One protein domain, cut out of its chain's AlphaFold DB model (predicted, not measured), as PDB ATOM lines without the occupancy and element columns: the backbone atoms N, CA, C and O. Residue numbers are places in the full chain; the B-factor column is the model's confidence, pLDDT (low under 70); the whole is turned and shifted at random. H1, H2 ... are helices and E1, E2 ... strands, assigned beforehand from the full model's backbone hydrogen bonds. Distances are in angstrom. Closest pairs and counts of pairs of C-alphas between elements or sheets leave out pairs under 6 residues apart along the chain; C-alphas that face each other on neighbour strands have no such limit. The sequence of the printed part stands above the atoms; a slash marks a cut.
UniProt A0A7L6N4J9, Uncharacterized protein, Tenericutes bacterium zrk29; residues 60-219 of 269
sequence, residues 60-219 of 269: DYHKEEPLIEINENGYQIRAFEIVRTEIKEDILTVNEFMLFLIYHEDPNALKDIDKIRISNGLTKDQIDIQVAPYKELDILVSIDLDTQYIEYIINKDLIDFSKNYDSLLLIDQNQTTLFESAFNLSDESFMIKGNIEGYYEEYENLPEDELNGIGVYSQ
ATOM      1  N   ASP A  60     142.966 140.285 110.092       86.38
ATOM      2  CA  ASP A  60     143.605 139.068 110.587       86.38
ATOM      3  C   ASP A  60     144.247 138.172 109.528       86.38
ATOM      4  O   ASP A  60     145.467 138.244 109.407       86.38
ATOM      5  N   TYR A  61     143.490 137.344 108.799       89.81
ATOM      6  CA  TYR A  61     144.073 136.352 107.885       89.81
ATOM      7  C   TYR A  61     143.314 136.187 106.575       89.81
ATOM      8  O   TYR A  61     142.081 136.226 106.530       89.81
ATOM      9  N   HIS A  62     144.067 135.902 105.516       90.12
ATOM     10  CA  HIS A  62     143.543 135.637 104.182       90.12
ATOM     11  C   HIS A  62     144.375 134.580 103.441       90.12
ATOM     12  O   HIS A  62     145.493 134.233 103.837       90.12
ATOM     13  N   LYS A  63     143.822 134.082 102.334       84.44
ATOM     14  CA  LYS A  63     144.559 133.313 101.323       84.44
ATOM     15  C   LYS A  63     145.033 134.220 100.197       84.44
ATOM     16  O   LYS A  63     144.440 135.267  99.954       84.44
ATOM     17  N   GLU A  64     146.110 133.820  99.533       79.94
ATOM     18  CA  GLU A  64     146.563 134.470  98.296       79.94
ATOM     19  C   GLU A  64     145.675 134.077  97.110       79.94
ATOM     20  O   GLU A  64     145.206 134.937  96.370       79.94
ATOM     21  N   GLU A  65     145.392 132.782  96.957       87.00
ATOM     22  CA  GLU A  65     144.564 132.294  95.856       87.00
ATOM     23  C   GLU A  65     143.062 132.479  96.142       87.00
ATOM     24  O   GLU A  65     142.591 132.179  97.250       87.00
ATOM     25  N   PRO A  66     142.278 132.936  95.152       91.00
ATOM     26  CA  PRO A  66     140.835 133.044  95.286       91.00
ATOM     27  C   PRO A  66     140.178 131.653  95.321       91.00
ATOM     28  O   PRO A  66     140.530 130.748  94.568       91.00
ATOM     29  N   LEU A  67     139.144 131.505  96.148       92.19
ATOM     30  CA  LEU A  67     138.254 130.341  96.165       92.19
ATOM     31  C   LEU A  67     137.410 130.231  94.885       92.19
ATOM     32  O   LEU A  67     137.033 129.135  94.479       92.19
ATOM     33  N   ILE A  68     137.070 131.371  94.277       93.81
ATOM     34  CA  ILE A  68     136.328 131.443  93.013       93.81
ATOM     35  C   ILE A  68     137.046 132.420  92.097       93.81
ATOM     36  O   ILE A  68     137.264 133.570  92.473       93.81
ATOM     37  N   GLU A  69     137.329 131.981  90.876       94.31
ATOM     38  CA  GLU A  69     137.879 132.812  89.813       94.31
ATOM     39  C   GLU A  69     137.035 132.672  88.545       94.31
ATOM     40  O   GLU A  69     136.919 131.587  87.973       94.31
ATOM     41  N   ILE A  70     136.435 133.778  88.102       95.12
ATOM     42  CA  ILE A  70     135.637 133.844  86.875       95.12
ATOM     43  C   ILE A  70     136.110 135.040  86.051       95.12
ATOM     44  O   ILE A  70     136.219 136.152  86.565       95.12
ATOM     45  N   ASN A  71     136.367 134.806  84.765       94.50
ATOM     46  CA  ASN A  71     136.768 135.821  83.795       94.50
ATOM     47  C   ASN A  71     135.877 135.683  82.556       94.50
ATOM     48  O   ASN A  71     136.143 134.851  81.687       94.50
ATOM     49  N   GLU A  72     134.794 136.458  82.485       94.75
ATOM     50  CA  GLU A  72     133.781 136.302  81.438       94.75
ATOM     51  C   GLU A  72     133.195 137.647  80.998       94.75
ATOM     52  O   GLU A  72     132.882 138.511  81.812       94.75
ATOM     53  N   ASN A  73     133.053 137.836  79.681       91.44
ATOM     54  CA  ASN A  73     132.510 139.058  79.073       91.44
ATOM     55  C   ASN A  73     133.178 140.364  79.555       91.44
ATOM     56  O   ASN A  73     132.519 141.394  79.633       91.44
ATOM     57  N   GLY A  74     134.477 140.317  79.871       91.44
ATOM     58  CA  GLY A  74     135.242 141.458  80.392       91.44
ATOM     59  C   GLY A  74     135.144 141.654  81.909       91.44
ATOM     60  O   GLY A  74     135.914 142.433  82.466       91.44
ATOM     61  N   TYR A  75     134.248 140.935  82.591       94.38
ATOM     62  CA  TYR A  75     134.152 140.949  84.046       94.38
ATOM     63  C   TYR A  75     135.128 139.951  84.660       94.38
ATOM     64  O   TYR A  75     135.197 138.790  84.246       94.38
ATOM     65  N   GLN A  76     135.821 140.396  85.698       94.44
ATOM     66  CA  GLN A  76     136.618 139.559  86.577       94.44
ATOM     67  C   GLN A  76     135.914 139.473  87.928       94.44
ATOM     68  O   GLN A  76     135.740 140.487  88.602       94.44
ATOM     69  N   ILE A  77     135.491 138.273  88.318       95.12
ATOM     70  CA  ILE A  77     134.931 138.003  89.644       95.12
ATOM     71  C   ILE A  77     135.933 137.141  90.404       95.12
ATOM     72  O   ILE A  77     136.404 136.118  89.892       95.12
ATOM     73  N   ARG A  78     136.275 137.571  91.617       93.81
ATOM     74  CA  ARG A  78     137.150 136.851  92.544       93.81
ATOM     75  C   ARG A  78     136.449 136.708  93.886       93.81
ATOM     76  O   ARG A  78     135.869 137.678  94.364       93.81
ATOM     77  N   ALA A  79     136.496 135.525  94.492       93.75
ATOM     78  CA  ALA A  79     136.042 135.325  95.865       93.75
ATOM     79  C   ALA A  79     137.196 134.839  96.741       93.75
ATOM     80  O   ALA A  79     137.851 133.869  96.380       93.75
ATOM     81  N   PHE A  80     137.425 135.471  97.888       92.19
ATOM     82  CA  PHE A  80     138.527 135.153  98.800       92.19
ATOM     83  C   PHE A  80     138.007 134.656 100.147       92.19
ATOM     84  O   PHE A  80     136.993 135.151 100.641       92.19
ATOM     85  N   GLU A  81     138.728 133.706 100.745       92.69
ATOM     86  CA  GLU A  81     138.545 133.298 102.140       92.69
ATOM     87  C   GLU A  81     139.201 134.323 103.062       92.69
ATOM     88  O   GLU A  81     140.392 134.609 102.917       92.69
ATOM     89  N   ILE A  82     138.435 134.843 104.018       91.19
ATOM     90  CA  ILE A  82     138.906 135.803 105.017       91.19
ATOM     91  C   ILE A  82     138.532 135.276 106.389       91.19
ATOM     92  O   ILE A  82     137.410 134.818 106.602       91.19
ATOM     93  N   VAL A  83     139.450 135.362 107.341       91.81
ATOM     94  CA  VAL A  83     139.228 134.868 108.692       91.81
ATOM     95  C   VAL A  83     139.505 135.961 109.700       91.81
ATOM     96  O   VAL A  83     140.528 136.626 109.616       91.81
ATOM     97  N   ARG A  84     138.606 136.099 110.680       91.56
ATOM     98  CA  ARG A  84     138.820 136.933 111.866       91.56
ATOM     99  C   ARG A  84     139.010 136.065 113.097       91.56
ATOM    100  O   ARG A  84     138.239 135.135 113.344       91.56
ATOM    101  N   THR A  85     140.002 136.418 113.887       91.56
ATOM    102  CA  THR A  85     140.406 135.757 115.117       91.56
ATOM    103  C   THR A  85     140.116 136.650 116.315       91.56
ATOM    104  O   THR A  85     140.372 137.850 116.310       91.56
ATOM    105  N   GLU A  86     139.582 136.063 117.376       92.31
ATOM    106  CA  GLU A  86     139.397 136.745 118.650       92.31
ATOM    107  C   GLU A  86     139.852 135.824 119.780       92.31
ATOM    108  O   GLU A  86     139.432 134.672 119.845       92.31
ATOM    109  N   ILE A  87     140.688 136.337 120.683       89.75
ATOM    110  CA  ILE A  87     141.089 135.620 121.897       89.75
ATOM    111  C   ILE A  87     140.388 136.271 123.087       89.75
ATOM    112  O   ILE A  87     140.646 137.431 123.424       89.75
ATOM    113  N   LYS A  88     139.498 135.519 123.734       91.06
ATOM    114  CA  LYS A  88     138.794 135.920 124.960       91.06
ATOM    115  C   LYS A  88     138.977 134.842 126.012       91.06
ATOM    116  O   LYS A  88     138.630 133.695 125.765       91.06
ATOM    117  N   GLU A  89     139.477 135.224 127.187       88.12
ATOM    118  CA  GLU A  89     139.682 134.289 128.309       88.12
ATOM    119  C   GLU A  89     140.487 133.041 127.885       88.12
ATOM    120  O   GLU A  89     140.127 131.919 128.225       88.12
ATOM    121  N   ASP A  90     141.549 133.252 127.097       84.94
ATOM    122  CA  ASP A  90     142.427 132.221 126.513       84.94
ATOM    123  C   ASP A  90     141.755 131.261 125.507       84.94
ATOM    124  O   ASP A  90     142.390 130.332 125.011       84.94
ATOM    125  N   ILE A  91     140.494 131.511 125.137       88.69
ATOM    126  CA  ILE A  91     139.776 130.769 124.097       88.69
ATOM    127  C   ILE A  91     139.910 131.516 122.770       88.69
ATOM    128  O   ILE A  91     139.431 132.647 122.630       88.69
ATOM    129  N   LEU A  92     140.532 130.859 121.791       92.19
ATOM    130  CA  LEU A  92     140.562 131.316 120.407       92.19
ATOM    131  C   LEU A  92     139.203 131.053 119.744       92.19
ATOM    132  O   LEU A  92     138.693 129.935 119.754       92.19
ATOM    133  N   THR A  93     138.629 132.091 119.145       93.31
ATOM    134  CA  THR A  93     137.476 132.003 118.246       93.31
ATOM    135  C   THR A  93     137.915 132.407 116.849       93.31
ATOM    136  O   THR A  93     138.475 133.488 116.672       93.31
ATOM    137  N   VAL A  94     137.633 131.556 115.864       92.69
ATOM    138  CA  VAL A  94     137.985 131.780 114.460       92.69
ATOM    139  C   VAL A  94     136.716 131.798 113.610       92.69
ATOM    140  O   VAL A  94     136.022 130.784 113.481       92.69
ATOM    141  N   ASN A  95     136.399 132.970 113.058       92.31
ATOM    142  CA  ASN A  95     135.212 133.220 112.244       92.31
ATOM    143  C   ASN A  95     135.602 133.332 110.769       92.31
ATOM    144  O   ASN A  95     136.490 134.114 110.428       92.31
ATOM    145  N   GLU A  96     134.922 132.577 109.909       92.44
ATOM    146  CA  GLU A  96     135.198 132.509 108.474       92.44
ATOM    147  C   GLU A  96     134.213 133.364 107.677       92.44
ATOM    148  O   GLU A  96     132.999 133.346 107.891       92.44
ATOM    149  N   PHE A  97     134.752 134.086 106.709       92.50
ATOM    150  CA  PHE A  97     134.027 134.995 105.845       92.50
ATOM    151  C   PHE A  97     134.490 134.835 104.400       92.50
ATOM    152  O   PHE A  97     135.547 134.267 104.110       92.50
ATOM    153  N   MET A  98     133.702 135.394 103.489       92.44
ATOM    154  CA  MET A  98     134.068 135.553 102.093       92.44
ATOM    155  C   MET A  98     134.062 137.024 101.694       92.44
ATOM    156  O   MET A  98     133.162 137.773 102.068       92.44
ATOM    157  N   LEU A  99     135.032 137.422 100.879       92.44
ATOM    158  CA  LEU A  99     135.002 138.672 100.120       92.44
ATOM    159  C   LEU A  99     134.748 138.318  98.658       92.44
ATOM    160  O   LEU A  99     135.549 137.586  98.087       92.44
ATOM    161  N   PHE A 100     133.713 138.876  98.033       94.12
ATOM    162  CA  PHE A 100     133.614 138.905  96.571       94.12
ATOM    163  C   PHE A 100     134.099 140.250  96.052       94.12
ATOM    164  O   PHE A 100     133.741 141.290  96.603       94.12
ATOM    165  N   LEU A 101     134.862 140.226  94.967       93.88
ATOM    166  CA  LEU A 101     135.309 141.393  94.224       93.88
ATOM    167  C   LEU A 101     134.892 141.240  92.762       93.88
ATOM    168  O   LEU A 101     135.035 140.163  92.183       93.88
ATOM    169  N   ILE A 102     134.382 142.321  92.177       95.00
ATOM    170  CA  ILE A 102     134.047 142.425  90.757       95.00
ATOM    171  C   ILE A 102     134.824 143.592  90.158       95.00
ATOM    172  O   ILE A 102     134.711 144.728  90.620       95.00
ATOM    173  N   TYR A 103     135.565 143.306  89.099       93.81
ATOM    174  CA  TYR A 103     136.307 144.283  88.316       93.81
ATOM    175  C   TYR A 103     135.919 144.192  86.837       93.81
ATOM    176  O   TYR A 103     135.513 143.135  86.349       93.81
ATOM    177  N   HIS A 104     136.024 145.313  86.131       92.44
ATOM    178  CA  HIS A 104     135.838 145.397  84.689       92.44
ATOM    179  C   HIS A 104     136.679 146.561  84.144       92.44
ATOM    180  O   HIS A 104     136.713 147.629  84.753       92.44
ATOM    181  N   GLU A 105     137.314 146.383  82.982       87.62
ATOM    182  CA  GLU A 105     138.182 147.409  82.373       87.62
ATOM    183  C   GLU A 105     137.437 148.714  82.029       87.62
ATOM    184  O   GLU A 105     138.003 149.797  82.137       87.62
ATOM    185  N   ASP A 106     136.172 148.622  81.599       90.81
ATOM    186  CA  ASP A 106     135.250 149.767  81.494       90.81
ATOM    187  C   ASP A 106     134.493 149.978  82.819       90.81
ATOM    188  O   ASP A 106     133.571 149.206  83.108       90.81
ATOM    189  N   PRO A 107     134.780 151.048  83.586       88.19
ATOM    190  CA  PRO A 107     134.106 151.320  84.855       88.19
ATOM    191  C   PRO A 107     132.605 151.570  84.720       88.19
ATOM    192  O   PRO A 107     131.847 151.428  85.681       88.19
ATOM    193  N   ASN A 108     132.130 151.970  83.536       91.44
ATOM    194  CA  ASN A 108     130.699 152.175  83.329       91.44
ATOM    195  C   ASN A 108     129.929 150.854  83.352       91.44
ATOM    196  O   ASN A 108     128.780 150.856  83.782       91.44
ATOM    197  N   ALA A 109     130.569 149.744  82.978       92.19
ATOM    198  CA  ALA A 109     129.970 148.414  83.023       92.19
ATOM    199  C   ALA A 109     129.707 147.925  84.461       92.19
ATOM    200  O   ALA A 109     128.894 147.023  84.661       92.19
ATOM    201  N   LEU A 110     130.363 148.526  85.462       93.56
ATOM    202  CA  LEU A 110     130.147 148.229  86.882       93.56
ATOM    203  C   LEU A 110     128.954 148.993  87.474       93.56
ATOM    204  O   LEU A 110     128.372 148.549  88.460       93.56
ATOM    205  N   LYS A 111     128.557 150.129  86.887       91.62
ATOM    206  CA  LYS A 111     127.515 151.008  87.457       91.62
ATOM    207  C   LYS A 111     126.135 150.370  87.505       91.62
ATOM    208  O   LYS A 111     125.342 150.728  88.373       91.62
ATOM    209  N   ASP A 112     125.868 149.463  86.573       90.69
ATOM    210  CA  ASP A 112     124.565 148.826  86.410       90.69
ATOM    211  C   ASP A 112     124.464 147.494  87.168       90.69
ATOM    212  O   ASP A 112     123.399 146.882  87.178       90.69
ATOM    213  N   ILE A 113     125.538 147.039  87.819       96.31
ATOM    214  CA  ILE A 113     125.546 145.793  88.592       96.31
ATOM    215  C   ILE A 113     124.801 145.986  89.918       96.31
ATOM    216  O   ILE A 113     124.941 147.014  90.580       96.31
ATOM    217  N   ASP A 114     124.014 144.980  90.296       95.12
ATOM    218  CA  ASP A 114     123.265 144.927  91.559       95.12
ATOM    219  C   ASP A 114     123.891 143.913  92.521       95.12
ATOM    220  O   ASP A 114     124.234 144.226  93.659       95.12
ATOM    221  N   LYS A 115     124.067 142.673  92.051       96.50
ATOM    222  CA  LYS A 115     124.423 141.547  92.917       96.50
ATOM    223  C   LYS A 115     125.039 140.383  92.160       96.50
ATOM    224  O   LYS A 115     124.861 140.218  90.951       96.50
ATOM    225  N   ILE A 116     125.685 139.522  92.932       96.69
ATOM    226  CA  ILE A 116     126.037 138.164  92.538       96.69
ATOM    227  C   ILE A 116     124.952 137.233  93.069       96.69
ATOM    228  O   ILE A 116     124.527 137.355  94.217       96.69
ATOM    229  N   ARG A 117     124.508 136.281  92.254       96.00
ATOM    230  CA  ARG A 117     123.626 135.204  92.697       96.00
ATOM    231  C   ARG A 117     124.317 133.869  92.548       96.00
ATOM    232  O   ARG A 117     124.746 133.513  91.458       96.00
ATOM    233  N   ILE A 118     124.336 133.107  93.627       95.00
ATOM    234  CA  ILE A 118     124.796 131.726  93.628       95.00
ATOM    235  C   ILE A 118     123.572 130.804  93.572       95.00
ATOM    236  O   ILE A 118     122.574 131.038  94.263       95.00
ATOM    237  N   SER A 119     123.616 129.776  92.725       94.00
ATOM    238  CA  SER A 119     122.509 128.841  92.521       94.00
ATOM    239  C   SER A 119     122.987 127.405  92.289       94.00
ATOM    240  O   SER A 119     124.141 127.144  91.967       94.00
ATOM    241  N   ASN A 120     122.062 126.468  92.489       92.38
ATOM    242  CA  ASN A 120     122.144 125.061  92.087       92.38
ATOM    243  C   ASN A 120     121.047 124.715  91.048       92.38
ATOM    244  O   ASN A 120     120.556 123.586  90.974       92.38
ATOM    245  N   GLY A 121     120.528 125.731  90.348       87.00
ATOM    246  CA  GLY A 121     119.397 125.621  89.422       87.00
ATOM    247  C   GLY A 121     118.000 125.649  90.066       87.00
ATOM    248  O   GLY A 121     117.004 125.753  89.346       87.00
ATOM    249  N   LEU A 122     117.875 125.599  91.400       87.88
ATOM    250  CA  LEU A 122     116.589 125.701  92.101       87.88
ATOM    251  C   LEU A 122     116.390 127.096  92.706       87.88
ATOM    252  O   LEU A 122     117.126 127.513  93.591       87.88
ATOM    253  N   THR A 123     115.316 127.793  92.320       87.00
ATOM    254  CA  THR A 123     115.030 129.172  92.779       87.00
ATOM    255  C   THR A 123     114.953 129.331  94.302       87.00
ATOM    256  O   THR A 123     115.273 130.387  94.827       87.00
ATOM    257  N   LYS A 124     114.509 128.295  95.023       88.94
ATOM    258  CA  LYS A 124     114.378 128.322  96.491       88.94
ATOM    259  C   LYS A 124     115.720 128.244  97.229       88.94
ATOM    260  O   LYS A 124     115.772 128.595  98.399       88.94
ATOM    261  N   ASP A 125     116.745 127.720  96.565       90.19
ATOM    262  CA  ASP A 125     118.092 127.533  97.093       90.19
ATOM    263  C   ASP A 125     119.013 128.528  96.349       90.19
ATOM    264  O   ASP A 125     120.072 128.161  95.867       90.19
ATOM    265  N   GLN A 126     118.563 129.770  96.135       92.94
ATOM    266  CA  GLN A 126     119.383 130.848  95.570       92.94
ATOM    267  C   GLN A 126     119.873 131.752  96.693       92.94
ATOM    268  O   GLN A 126     119.097 132.095  97.588       92.94
ATOM    269  N   ILE A 127     121.136 132.162  96.615       93.25
ATOM    270  CA  ILE A 127     121.736 133.125  97.539       93.25
ATOM    271  C   ILE A 127     122.080 134.380  96.748       93.25
ATOM    272  O   ILE A 127     122.834 134.316  95.779       93.25
ATOM    273  N   ASP A 128     121.521 135.510  97.174       94.38
ATOM    274  CA  ASP A 128     121.796 136.827  96.605       94.38
ATOM    275  C   ASP A 128     122.832 137.545  97.474       94.38
ATOM    276  O   ASP A 128     122.567 137.857  98.634       94.38
ATOM    277  N   ILE A 129     123.994 137.833  96.896       94.44
ATOM    278  CA  ILE A 129     125.094 138.567  97.518       94.44
ATOM    279  C   ILE A 129     125.118 139.962  96.907       94.44
ATOM    280  O   ILE A 129     125.482 140.144  95.743       94.44
ATOM    281  N   GLN A 130     124.704 140.946  97.696       94.19
ATOM    282  CA  GLN A 130     124.704 142.346  97.286       94.19
ATOM    283  C   GLN A 130     126.138 142.844  97.110       94.19
ATOM    284  O   GLN A 130     127.032 142.447  97.862       94.19
ATOM    285  N   VAL A 131     126.349 143.731  96.138       94.81
ATOM    286  CA  VAL A 131     127.652 144.359  95.915       94.81
ATOM    287  C   VAL A 131     127.538 145.877  95.897       94.81
ATOM    288  O   VAL A 131     126.499 146.435  95.550       94.81
ATOM    289  N   ALA A 132     128.611 146.562  96.277       91.75
ATOM    290  CA  ALA A 132     128.678 148.015  96.218       91.75
ATOM    291  C   ALA A 132     130.061 148.511  95.787       91.75
ATOM    292  O   ALA A 132     131.054 147.807  95.989       91.75
ATOM    293  N   PRO A 133     130.143 149.736  95.234       89.94
ATOM    294  CA  PRO A 133     131.416 150.373  94.935       89.94
ATOM    295  C   PRO A 133     132.302 150.478  96.172       89.94
ATOM    296  O   PRO A 133     131.858 150.928  97.235       89.94
ATOM    297  N   TYR A 134     133.570 150.102  96.030       86.00
ATOM    298  CA  TYR A 134     134.540 150.275  97.102       86.00
ATOM    299  C   TYR A 134     135.208 151.645  97.001       86.00
ATOM    300  O   TYR A 134     136.109 151.870  96.188       86.00
ATOM    301  N   LYS A 135     134.803 152.563  97.884       82.62
ATOM    302  CA  LYS A 135     135.330 153.937  97.927       82.62
ATOM    303  C   LYS A 135     135.207 154.595  96.538       82.62
ATOM    304  O   LYS A 135     134.114 154.649  95.994       82.62
ATOM    305  N   GLU A 136     136.306 155.116  95.997       79.00
ATOM    306  CA  GLU A 136     136.373 155.818  94.706       79.00
ATOM    307  C   GLU A 136     137.025 154.949  93.614       79.00
ATOM    308  O   GLU A 136     137.446 155.477  92.590       79.00
ATOM    309  N   LEU A 137     137.181 153.641  93.850       82.88
ATOM    310  CA  LEU A 137     137.806 152.727  92.896       82.88
ATOM    311  C   LEU A 137     136.780 152.148  91.929       82.88
ATOM    312  O   LEU A 137     135.619 151.935  92.281       82.88
ATOM    313  N   ASP A 138     137.257 151.806  90.736       88.50
ATOM    314  CA  ASP A 138     136.478 151.161  89.680       88.50
ATOM    315  C   ASP A 138     136.335 149.647  89.934       88.50
ATOM    316  O   ASP A 138     136.681 148.816  89.097       88.50
ATOM    317  N   ILE A 139     135.843 149.284  91.122       90.62
ATOM    318  CA  ILE A 139     135.515 147.911  91.524       90.62
ATOM    319  C   ILE A 139     134.249 147.864  92.378       90.62
ATOM    320  O   ILE A 139     133.882 148.839  93.042       90.62
ATOM    321  N   LEU A 140     133.625 146.690  92.431       93.62
ATOM    322  CA  LEU A 140     132.556 146.377  93.373       93.62
ATOM    323  C   LEU A 140     133.017 145.294  94.342       93.62
ATOM    324  O   LEU A 140     133.757 144.388  93.964       93.62
ATOM    325  N   VAL A 141     132.541 145.365  95.578       93.38
ATOM    326  CA  VAL A 141     132.808 144.369  96.618       93.38
ATOM    327  C   VAL A 141     131.507 143.880  97.240       93.38
ATOM    328  O   VAL A 141     130.530 144.631  97.286       93.38
ATOM    329  N   SER A 142     131.485 142.639  97.727       93.69
ATOM    330  CA  SER A 142     130.358 142.115  98.507       93.69
ATOM    331  C   SER A 142     130.084 142.983  99.724       93.69
ATOM    332  O   SER A 142     131.024 143.417 100.383       93.69
ATOM    333  N   ILE A 143     128.810 143.178 100.053       91.38
ATOM    334  CA  ILE A 143     128.394 143.850 101.282       91.38
ATOM    335  C   ILE A 143     127.452 142.970 102.095       91.38
ATOM    336  O   ILE A 143     126.525 142.363 101.556       91.38
ATOM    337  N   ASP A 144     127.670 142.948 103.405       85.50
ATOM    338  CA  ASP A 144     126.696 142.444 104.365       85.50
ATOM    339  C   ASP A 144     125.815 143.606 104.849       85.50
ATOM    340  O   ASP A 144     126.308 144.630 105.331       85.50
ATOM    341  N   LEU A 145     124.502 143.461 104.662       78.38
ATOM    342  CA  LEU A 145     123.491 144.448 105.049       78.38
ATOM    343  C   LEU A 145     122.841 144.136 106.405       78.38
ATOM    344  O   LEU A 145     122.098 144.977 106.920       78.38
ATOM    345  N   ASP A 146     123.091 142.957 106.978       71.00
ATOM    346  CA  ASP A 146     122.470 142.514 108.232       71.00
ATOM    347  C   ASP A 146     123.189 143.075 109.473       71.00
ATOM    348  O   ASP A 146     122.677 143.014 110.597       71.00
ATOM    349  N   THR A 147     124.359 143.681 109.285       65.25
ATOM    350  CA  THR A 147     125.161 144.307 110.337       65.25
ATOM    351  C   THR A 147     124.864 145.810 110.464       65.25
ATOM    352  O   THR A 147     124.421 146.489 109.539       65.25
ATOM    353  N   GLN A 148     125.090 146.385 111.656       55.97
ATOM    354  CA  GLN A 148     124.900 147.833 111.889       55.97
ATOM    355  C   GLN A 148     125.900 148.716 111.115       55.97
ATOM    356  O   GLN A 148     125.727 149.935 111.064       55.97
ATOM    357  N   TYR A 149     126.939 148.114 110.538       57.94
ATOM    358  CA  TYR A 149     128.004 148.765 109.785       57.94
ATOM    359  C   TYR A 149     128.154 148.043 108.453       57.94
ATOM    360  O   TYR A 149     128.125 146.827 108.446       57.94
ATOM    361  N   ILE A 150     128.357 148.762 107.347       61.62
ATOM    362  CA  ILE A 150     128.628 148.112 106.056       61.62
ATOM    363  C   ILE A 150     129.955 147.360 106.175       61.62
ATOM    364  O   ILE A 150     131.017 147.984 106.254       61.62
ATOM    365  N   GLU A 151     129.885 146.034 106.205       80.12
ATOM    366  CA  GLU A 151     131.053 145.167 106.139       80.12
ATOM    367  C   GLU A 151     131.221 144.657 104.711       80.12
ATOM    368  O   GLU A 151     130.270 144.192 104.090       80.12
ATOM    369  N   TYR A 152     132.444 144.745 104.185       85.81
ATOM    370  CA  TYR A 152     132.765 144.313 102.821       85.81
ATOM    371  C   TYR A 152     133.015 142.801 102.707       85.81
ATOM    372  O   TYR A 152     133.678 142.338 101.785       85.81
ATOM    373  N   ILE A 153     132.545 142.030 103.680       87.94
ATOM    374  CA  ILE A 153     132.702 140.580 103.756       87.94
ATOM    375  C   ILE A 153     131.358 139.973 104.141       87.94
ATOM    376  O   ILE A 153     130.586 140.603 104.859       87.94
ATOM    377  N   ILE A 154     131.092 138.754 103.687       91.06
ATOM    378  CA  ILE A 154     129.882 137.999 104.016       91.06
ATOM    379  C   ILE A 154     130.235 136.800 104.889       91.06
ATOM    380  O   ILE A 154     131.292 136.191 104.720       91.06
ATOM    381  N   ASN A 155     129.361 136.443 105.827       90.44
ATOM    382  CA  ASN A 155     129.573 135.263 106.659       90.44
ATOM    383  C   ASN A 155     129.479 133.980 105.808       90.44
ATOM    384  O   ASN A 155     128.516 133.806 105.055       90.44
ATOM    385  N   LYS A 156     130.457 133.075 105.954       91.38
ATOM    386  CA  LYS A 156     130.464 131.752 105.309       91.38
ATOM    387  C   LYS A 156     129.189 130.955 105.608       91.38
ATOM    388  O   LYS A 156     128.682 130.273 104.720       91.38
ATOM    389  N   ASP A 157     128.628 131.100 106.809       89.75
ATOM    390  CA  ASP A 157     127.420 130.395 107.263       89.75
ATOM    391  C   ASP A 157     126.168 130.704 106.421       89.75
ATOM    392  O   ASP A 157     125.174 129.979 106.494       89.75
ATOM    393  N   LEU A 158     126.193 131.761 105.599       88.19
ATOM    394  CA  LEU A 158     125.126 132.045 104.634       88.19
ATOM    395  C   LEU A 158     125.051 130.986 103.521       88.19
ATOM    396  O   LEU A 158     124.006 130.845 102.880       88.19
ATOM    397  N   ILE A 159     126.131 130.236 103.289       90.00
ATOM    398  CA  ILE A 159     126.242 129.238 102.227       90.00
ATOM    399  C   ILE A 159     126.040 127.836 102.808       90.00
ATOM    400  O   ILE A 159     126.935 127.226 103.384       90.00
ATOM    401  N   ASP A 160     124.850 127.273 102.592       90.75
ATOM    402  CA  ASP A 160     124.576 125.866 102.902       90.75
ATOM    403  C   ASP A 160     125.217 124.937 101.853       90.75
ATOM    404  O   ASP A 160     124.595 124.589 100.845       90.75
ATOM    405  N   PHE A 161     126.461 124.510 102.088       89.19
ATOM    406  CA  PHE A 161     127.209 123.630 101.177       89.19
ATOM    407  C   PHE A 161     126.517 122.289 100.882       89.19
ATOM    408  O   PHE A 161     126.809 121.669  99.860       89.19
ATOM    409  N   SER A 162     125.538 121.856 101.689       89.06
ATOM    410  CA  SER A 162     124.755 120.647 101.389       89.06
ATOM    411  C   SER A 162     123.884 120.783 100.129       89.06
ATOM    412  O   SER A 162     123.405 119.782  99.584       89.06
ATOM    413  N   LYS A 163     123.682 122.016  99.647       89.50
ATOM    414  CA  LYS A 163     122.884 122.341  98.458       89.50
ATOM    415  C   LYS A 163     123.627 122.189  97.136       89.50
ATOM    416  O   LYS A 163     122.947 122.202  96.111       89.50
ATOM    417  N   ASN A 164     124.950 121.997  97.159       89.19
ATOM    418  CA  ASN A 164     125.812 121.851  95.978       89.19
ATOM    419  C   ASN A 164     125.589 122.964  94.941       89.19
ATOM    420  O   ASN A 164     125.097 122.710  93.843       89.19
ATOM    421  N   TYR A 165     125.900 124.203  95.312       92.00
ATOM    422  CA  TYR A 165     125.872 125.322  94.373       92.00
ATOM    423  C   TYR A 165     126.914 125.130  93.266       92.00
ATOM    424  O   TYR A 165     128.058 124.788  93.556       92.00
ATOM    425  N   ASP A 166     126.514 125.355  92.019       93.31
ATOM    426  CA  ASP A 166     127.325 125.073  90.827       93.31
ATOM    427  C   ASP A 166     127.346 126.220  89.806       93.31
ATOM    428  O   ASP A 166     128.116 126.181  88.844       93.31
ATOM    429  N   SER A 167     126.528 127.255  90.011       94.75
ATOM    430  CA  SER A 167     126.355 128.378  89.087       94.75
ATOM    431  C   SER A 167     126.411 129.724  89.806       94.75
ATOM    432  O   SER A 167     125.769 129.937  90.839       94.75
ATOM    433  N   LEU A 168     127.186 130.648  89.241       97.00
ATOM    434  CA  LEU A 168     127.288 132.036  89.670       97.00
ATOM    435  C   LEU A 168     126.759 132.930  88.549       97.00
ATOM    436  O   LEU A 168     127.237 132.886  87.418       97.00
ATOM    437  N   LEU A 169     125.766 133.748  88.877       96.75
ATOM    438  CA  LEU A 169     125.114 134.676  87.968       96.75
ATOM    439  C   LEU A 169     125.465 136.104  88.370       96.75
ATOM    440  O   LEU A 169     125.285 136.486  89.530       96.75
ATOM    441  N   LEU A 170     125.893 136.909  87.402       97.56
ATOM    442  CA  LEU A 170     126.021 138.352  87.585       97.56
ATOM    443  C   LEU A 170     124.710 139.028  87.176       97.56
ATOM    444  O   LEU A 170     124.239 138.841  86.050       97.56
ATOM    445  N   ILE A 171     124.106 139.787  88.090       97.31
ATOM    446  CA  ILE A 171     122.774 140.373  87.906       97.31
ATOM    447  C   ILE A 171     122.859 141.901  87.936       97.31
ATOM    448  O   ILE A 171     123.481 142.485  88.827       97.31
ATOM    449  N   ASP A 172     122.206 142.537  86.964       95.75
ATOM    450  CA  ASP A 172     122.090 143.990  86.869       95.75
ATOM    451  C   ASP A 172     120.943 144.559  87.739       95.75
ATOM    452  O   ASP A 172     120.085 143.839  88.257       95.75
ATOM    453  N   GLN A 173     120.878 145.883  87.858       93.75
ATOM    454  CA  GLN A 173     119.829 146.604  88.598       93.75
ATOM    455  C   GLN A 173     118.419 146.390  88.026       93.75
ATOM    456  O   GLN A 173     117.426 146.558  88.740       93.75
ATOM    457  N   ASN A 174     118.305 145.967  86.764       95.12
ATOM    458  CA  ASN A 174     117.038 145.604  86.130       95.12
ATOM    459  C   ASN A 174     116.636 144.140  86.395       95.12
ATOM    460  O   ASN A 174     115.624 143.688  85.855       95.12
ATOM    461  N   GLN A 175     117.389 143.408  87.228       94.12
ATOM    462  CA  GLN A 175     117.230 141.974  87.508       94.12
ATOM    463  C   GLN A 175     117.448 141.072  86.280       94.12
ATOM    464  O   GLN A 175     116.920 139.958  86.208       94.12
ATOM    465  N   THR A 176     118.231 141.542  85.315       95.62
ATOM    466  CA  THR A 176     118.672 140.783  84.147       95.62
ATOM    467  C   THR A 176     119.987 140.084  84.466       95.62
ATOM    468  O   THR A 176     120.924 140.693  84.977       95.62
ATOM    469  N   THR A 177     120.071 138.796  84.142       95.94
ATOM    470  CA  THR A 177     121.336 138.058  84.175       95.94
ATOM    471  C   THR A 177     122.215 138.523  83.019       95.94
ATOM    472  O   THR A 177     121.846 138.341  81.858       95.94
ATOM    473  N   LEU A 178     123.370 139.107  83.336       95.31
ATOM    474  CA  LEU A 178     124.362 139.512  82.341       95.31
ATOM    475  C   LEU A 178     125.105 138.297  81.786       95.31
ATOM    476  O   LEU A 178     125.241 138.154  80.573       95.31
ATOM    477  N   PHE A 179     125.542 137.409  82.678       96.12
ATOM    478  CA  PHE A 179     126.081 136.097  82.338       96.12
ATOM    479  C   PHE A 179     125.936 135.125  83.513       96.12
ATOM    480  O   PHE A 179     125.631 135.521  84.642       96.12
ATOM    481  N   GLU A 180     126.153 133.849  83.216       96.38
ATOM    482  CA  GLU A 180     126.158 132.741  84.163       96.38
ATOM    483  C   GLU A 180     127.416 131.911  83.913       96.38
ATOM    484  O   GLU A 180     127.628 131.445  82.794       96.38
ATOM    485  N   SER A 181     128.217 131.717  84.956       97.06
ATOM    486  CA  SER A 181     129.417 130.885  84.916       97.06
ATOM    487  C   SER A 181     129.276 129.719  85.879       97.06
ATOM    488  O   SER A 181     128.760 129.862  86.990       97.06
ATOM    489  N   ALA A 182     129.798 128.565  85.473       94.69
ATOM    490  CA  ALA A 182     129.985 127.454  86.388       94.69
ATOM    491  C   ALA A 182     131.108 127.781  87.381       94.69
ATOM    492  O   ALA A 182     132.102 128.416  87.020       94.69
ATOM    493  N   PHE A 183     130.966 127.318  88.616       93.19
ATOM    494  CA  PHE A 183     132.033 127.348  89.613       93.19
ATOM    495  C   PHE A 183     131.933 126.111  90.508       93.19
ATOM    496  O   PHE A 183     130.936 125.390  90.485       93.19
ATOM    497  N   ASN A 184     132.980 125.845  91.284       87.88
ATOM    498  CA  ASN A 184     132.972 124.777  92.274       87.88
ATOM    499  C   ASN A 184     133.465 125.341  93.602       87.88
ATOM    500  O   ASN A 184     134.582 125.846  93.668       87.88
ATOM    501  N   LEU A 185     132.636 125.248  94.637       89.81
ATOM    502  CA  LEU A 185     132.988 125.652  95.990       89.81
ATOM    503  C   LEU A 185     132.462 124.611  96.972       89.81
ATOM    504  O   LEU A 185     131.271 124.296  96.990       89.81
ATOM    505  N   SER A 186     133.356 124.106  97.808       90.69
ATOM    506  CA  SER A 186     133.036 123.168  98.879       90.69
ATOM    507  C   SER A 186     133.510 123.715 100.219       90.69
ATOM    508  O   SER A 186     134.409 124.551 100.272       90.69
ATOM    509  N   ASP A 187     132.948 123.193 101.308       90.44
ATOM    510  CA  ASP A 187     133.402 123.522 102.664       90.44
ATOM    511  C   ASP A 187     134.893 123.185 102.864       90.44
ATOM    512  O   ASP A 187     135.635 123.954 103.459       90.44
ATOM    513  N   GLU A 188     135.367 122.100 102.244       90.12
ATOM    514  CA  GLU A 188     136.778 121.675 102.251       90.12
ATOM    515  C   GLU A 188     137.727 122.662 101.553       90.12
ATOM    516  O   GLU A 188     138.943 122.571 101.707       90.12
ATOM    517  N   SER A 189     137.198 123.600 100.762       89.94
ATOM    518  CA  SER A 189     138.014 124.649 100.140       89.94
ATOM    519  C   SER A 189     138.470 125.693 101.171       89.94
ATOM    520  O   SER A 189     139.461 126.390 100.939       89.94
ATOM    521  N   PHE A 190     137.782 125.779 102.314       91.94
ATOM    522  CA  PHE A 190     138.090 126.681 103.418       91.94
ATOM    523  C   PHE A 190     139.077 126.008 104.365       91.94
ATOM    524  O   PHE A 190     138.780 124.975 104.961       91.94
ATOM    525  N   MET A 191     140.280 126.568 104.467       91.56
ATOM    526  CA  MET A 191     141.388 125.910 105.175       91.56
ATOM    527  C   MET A 191     142.051 126.811 106.212       91.56
ATOM    528  O   MET A 191     142.783 126.304 107.063       91.56
ATOM    529  N   ILE A 192     141.825 128.129 106.163       92.31
ATOM    530  CA  ILE A 192     142.529 129.077 107.033       92.31
ATOM    531  C   ILE A 192     142.196 128.780 108.492       92.31
ATOM    532  O   ILE A 192     143.100 128.702 109.323       92.31
ATOM    533  N   LYS A 193     140.914 128.546 108.795       93.62
ATOM    534  CA  LYS A 193     140.464 128.279 110.161       93.62
ATOM    535  C   LYS A 193     141.184 127.097 110.799       93.62
ATOM    536  O   LYS A 193     141.801 127.265 111.847       93.62
ATOM    537  N   GLY A 194     141.152 125.935 110.147       92.25
ATOM    538  CA  GLY A 194     141.795 124.730 110.672       92.25
ATOM    539  C   GLY A 194     143.307 124.896 110.849       92.25
ATOM    540  O   GLY A 194     143.871 124.388 111.817       92.25
ATOM    541  N   ASN A 195     143.956 125.658 109.964       92.50
ATOM    542  CA  ASN A 195     145.388 125.943 110.064       92.50
ATOM    543  C   ASN A 195     145.722 126.851 111.261       92.50
ATOM    544  O   ASN A 195     146.695 126.588 111.967       92.50
ATOM    545  N   ILE A 196     144.923 127.894 111.514       93.31
ATOM    546  CA  ILE A 196     145.126 128.804 112.655       93.31
ATOM    547  C   ILE A 196     144.815 128.098 113.974       93.31
ATOM    548  O   ILE A 196     145.596 128.213 114.915       93.31
ATOM    549  N   GLU A 197     143.698 127.370 114.051       94.19
ATOM    550  CA  GLU A 197     143.322 126.618 115.254       94.19
ATOM    551  C   GLU A 197     144.406 125.589 115.600       94.19
ATOM    552  O   GLU A 197     144.876 125.561 116.736       94.19
ATOM    553  N   GLY A 198     144.887 124.830 114.609       93.25
ATOM    554  CA  GLY A 198     145.972 123.868 114.807       93.25
ATOM    555  C   GLY A 198     147.282 124.513 115.271       93.25
ATOM    556  O   GLY A 198     147.945 123.977 116.156       93.25
ATOM    557  N   TYR A 199     147.640 125.680 114.727       93.62
ATOM    558  CA  TYR A 199     148.824 126.422 115.172       93.62
ATOM    559  C   TYR A 199     148.669 126.923 116.617       93.62
ATOM    560  O   TYR A 199     149.564 126.744 117.442       93.62
ATOM    561  N   TYR A 200     147.518 127.507 116.954       93.38
ATOM    562  CA  TYR A 200     147.264 128.030 118.295       93.38
ATOM    563  C   TYR A 200     147.243 126.925 119.361       93.38
ATOM    564  O   TYR A 200     147.751 127.133 120.459       93.38
ATOM    565  N   GLU A 201     146.712 125.740 119.043       93.50
ATOM    566  CA  GLU A 201     146.747 124.578 119.943       93.50
ATOM    567  C   GLU A 201     148.175 124.091 120.247       93.50
ATOM    568  O   GLU A 201     148.428 123.581 121.340       93.50
ATOM    569  N   GLU A 202     149.109 124.236 119.302       94.12
ATOM    570  CA  GLU A 202     150.499 123.793 119.467       94.12
ATOM    571  C   GLU A 202     151.379 124.845 120.162       94.12
ATOM    572  O   GLU A 202     152.212 124.491 121.003       94.12
ATOM    573  N   TYR A 203     151.201 126.126 119.826       92.31
ATOM    574  CA  TYR A 203     152.122 127.200 120.221       92.31
ATOM    575  C   TYR A 203     151.528 128.228 121.202       92.31
ATOM    576  O   TYR A 203     152.273 129.065 121.716       92.31
ATOM    577  N   GLU A 204     150.221 128.165 121.495       90.12
ATOM    578  CA  GLU A 204     149.477 129.115 122.349       90.12
ATOM    579  C   GLU A 204     149.618 130.588 121.905       90.12
ATOM    580  O   GLU A 204     149.504 131.525 122.700       90.12
ATOM    581  N   ASN A 205     149.876 130.814 120.618       90.69
ATOM    582  CA  ASN A 205     149.944 132.132 120.002       90.69
ATOM    583  C   ASN A 205     149.380 132.107 118.576       90.69
ATOM    584  O   ASN A 205     149.168 131.056 117.977       90.69
ATOM    585  N   LEU A 206     149.091 133.295 118.049       90.56
ATOM    586  CA  LEU A 206     148.641 133.467 116.675       90.56
ATOM    587  C   LEU A 206     149.850 133.503 115.721       90.56
ATOM    588  O   LEU A 206     150.871 134.092 116.092       90.56
ATOM    589  N   PRO A 207     149.754 132.889 114.531       87.62
ATOM    590  CA  PRO A 207     150.831 132.920 113.543       87.62
ATOM    591  C   PRO A 207     150.944 134.321 112.931       87.62
ATOM    592  O   PRO A 207     149.944 134.886 112.511       87.62
ATOM    593  N   GLU A 208     152.142 134.896 112.845       86.25
ATOM    594  CA  GLU A 208     152.328 136.157 112.110       86.25
ATOM    595  C   GLU A 208     152.704 135.869 110.651       86.25
ATOM    596  O   GLU A 208     152.024 136.336 109.739       86.25
ATOM    597  N   ASP A 209     153.733 135.043 110.446       86.31
ATOM    598  CA  ASP A 209     154.283 134.704 109.123       86.31
ATOM    599  C   ASP A 209     154.493 133.191 108.935       86.31
ATOM    600  O   ASP A 209     154.816 132.712 107.844       86.31
ATOM    601  N   GLU A 210     154.336 132.405 110.001       90.25
ATOM    602  CA  GLU A 210     154.695 130.988 110.042       90.25
ATOM    603  C   GLU A 210     153.857 130.129 109.086       90.25
ATOM    604  O   GLU A 210     154.317 129.073 108.645       90.25
ATOM    605  N   LEU A 211     152.658 130.592 108.720       86.38
ATOM    606  CA  LEU A 211     151.764 129.904 107.788       86.38
ATOM    607  C   LEU A 211     151.863 130.410 106.336       86.38
ATOM    608  O   LEU A 211     151.211 129.844 105.455       86.38
ATOM    609  N   ASN A 212     152.739 131.379 106.041       85.69
ATOM    610  CA  ASN A 212     152.905 131.912 104.681       85.69
ATOM    611  C   ASN A 212     153.297 130.801 103.686       85.69
ATOM    612  O   ASN A 212     152.850 130.785 102.544       85.69
ATOM    613  N   GLY A 213     154.083 129.809 104.127       81.75
ATOM    614  CA  GLY A 213     154.512 128.677 103.293       81.75
ATOM    615  C   GLY A 213     153.391 127.726 102.848       81.75
ATOM    616  O   GLY A 213     153.623 126.892 101.973       81.75
ATOM    617  N   ILE A 214     152.197 127.839 103.436       83.12
ATOM    618  CA  ILE A 214     150.985 127.103 103.041       83.12
ATOM    619  C   ILE A 214     149.884 128.042 102.521       83.12
ATOM    620  O   ILE A 214     148.721 127.647 102.449       83.12
ATOM    621  N   GLY A 215     150.250 129.277 102.164       81.88
ATOM    622  CA  GLY A 215     149.360 130.243 101.526       81.88
ATOM    623  C   GLY A 215     148.386 130.950 102.472       81.88
ATOM    624  O   GLY A 215     147.381 131.476 101.997       81.88
ATOM    625  N   VAL A 216     148.640 130.943 103.788       84.88
ATOM    626  CA  VAL A 216     147.862 131.709 104.776       84.88
ATOM    627  C   VAL A 216     148.702 132.884 105.246       84.88
ATOM    628  O   VAL A 216     149.766 132.680 105.825       84.88
ATOM    629  N   TYR A 217     148.203 134.091 105.020       85.00
ATOM    630  CA  TYR A 217     148.923 135.332 105.280       85.00
ATOM    631  C   TYR A 217     148.171 136.171 106.300       85.00
ATOM    632  O   TYR A 217     146.936 136.180 106.308       85.00
ATOM    633  N   SER A 218     148.919 136.865 107.158       86.06
ATOM    634  CA  SER A 218     148.348 137.845 108.073       86.06
ATOM    635  C   SER A 218     148.125 139.195 107.384       86.06
ATOM    636  O   SER A 218     148.742 139.506 106.364       86.06
ATOM    637  N   GLN A 219     147.225 140.006 107.942       84.88
ATOM    638  CA  GLN A 219     146.944 141.354 107.451       84.88
ATOM    639  C   GLN A 219     148.226 142.189 107.320       84.88
ATOM    640  O   GLN A 219     148.980 142.362 108.286       84.88
TER     641      GLN A 219
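AT A GLANCE: This is residues 60 to 219 of the 269 residues of an uncharacterized protein of Tenericutes bacterium zrk29 (UniProt A0A7L6N4J9). A long two-stranded hairpin, E3 and E4, runs through the domain; at one end the sheet curls round through E7, E6, E5, E8 and E9 back toward E2, a small barrel left open between E2 and E9. H2 packs on the hairpin's other half, with short E1 and E10 beside E3, and H1 sits by the barrel. The printed part has 160 residues, with ten named strands and two named helices: along the chain E1 to E4 come before H1, E5 to E9 between H1 and H2, and E10 after H2; the ten strands form one branched sheet whose neighbour pairs are antiparallel, and the class is mostly strand. The whole is compact, radius of gyration of the C-alphas 16.8 A, spanning 51 by 36 by 33 A.

HOW THE PARTS SIT: E3, residues 75 to 88, and E4, residues 91 to 104, form a hairpin, with N 82 and O 97 2.9 A apart. On the other side of E3 from E4 lie E2, residues 68 to 72 (N 70 to O 77, 2.9 A), and E1, residues 61 to 63 (N 83 to O 61, 2.9 A). E10, residues 216 to 218, is an edge strand beside E1 (N 62 to O 217, 3.0 A). E2, E3 and E4 make a meander, each strand the antiparallel neighbour of the one before. Beside E4 is E7, residues 139 to 142 (N 102 to O 140, 2.8 A), then E6, residues 127 to 133 (N 132 to O 141, 2.9 A), and E5, residues 113 to 119 (N 116 to O 129, 2.9 A). E5, E6 and E7 are another meander; with E8, residues 167 to 172, antiparallel to E5 (N 117 to O 169, 2.8 A), they make a Greek key, a meander whose first strand neighbours the fourth. E9, residues 177 to 182, forms a hairpin with E8 (N 168 to O 181, 2.9 A). The closest C-alphas of E2 and E9, Ile 70 and Ser 181, are 7.2 A apart. H2, residues 192 to 203, is on the sheet at a height of 6.6 A; its closest C-alphas to E4 are Lys 193 and Val 94, 6.1 A. Each O i to N i+4 pair of H2 is within hydrogen-bond range; H1, residues 107 to 110, is too short for one and only grazes the sheet.

IN THESE COORDINATES: E3 is 41.5 A long from C-alpha 75 at (134.152, 140.949, 84.046), E4 42.2 A, E6 19.9 A and H2 16.4 A. E10 ends at C-alpha 218, (148.348, 137.845, 108.073).

THE WHOLE: The farthest C-alphas, Asn 174 and Tyr 203, are 52.3 A apart. The printed part has no cut; the links E7 to E8 and H2 to E10 are long. Residues 154 to 155 pair with 97 to 98 of E4. Residues 147 to 150 are under pLDDT 70.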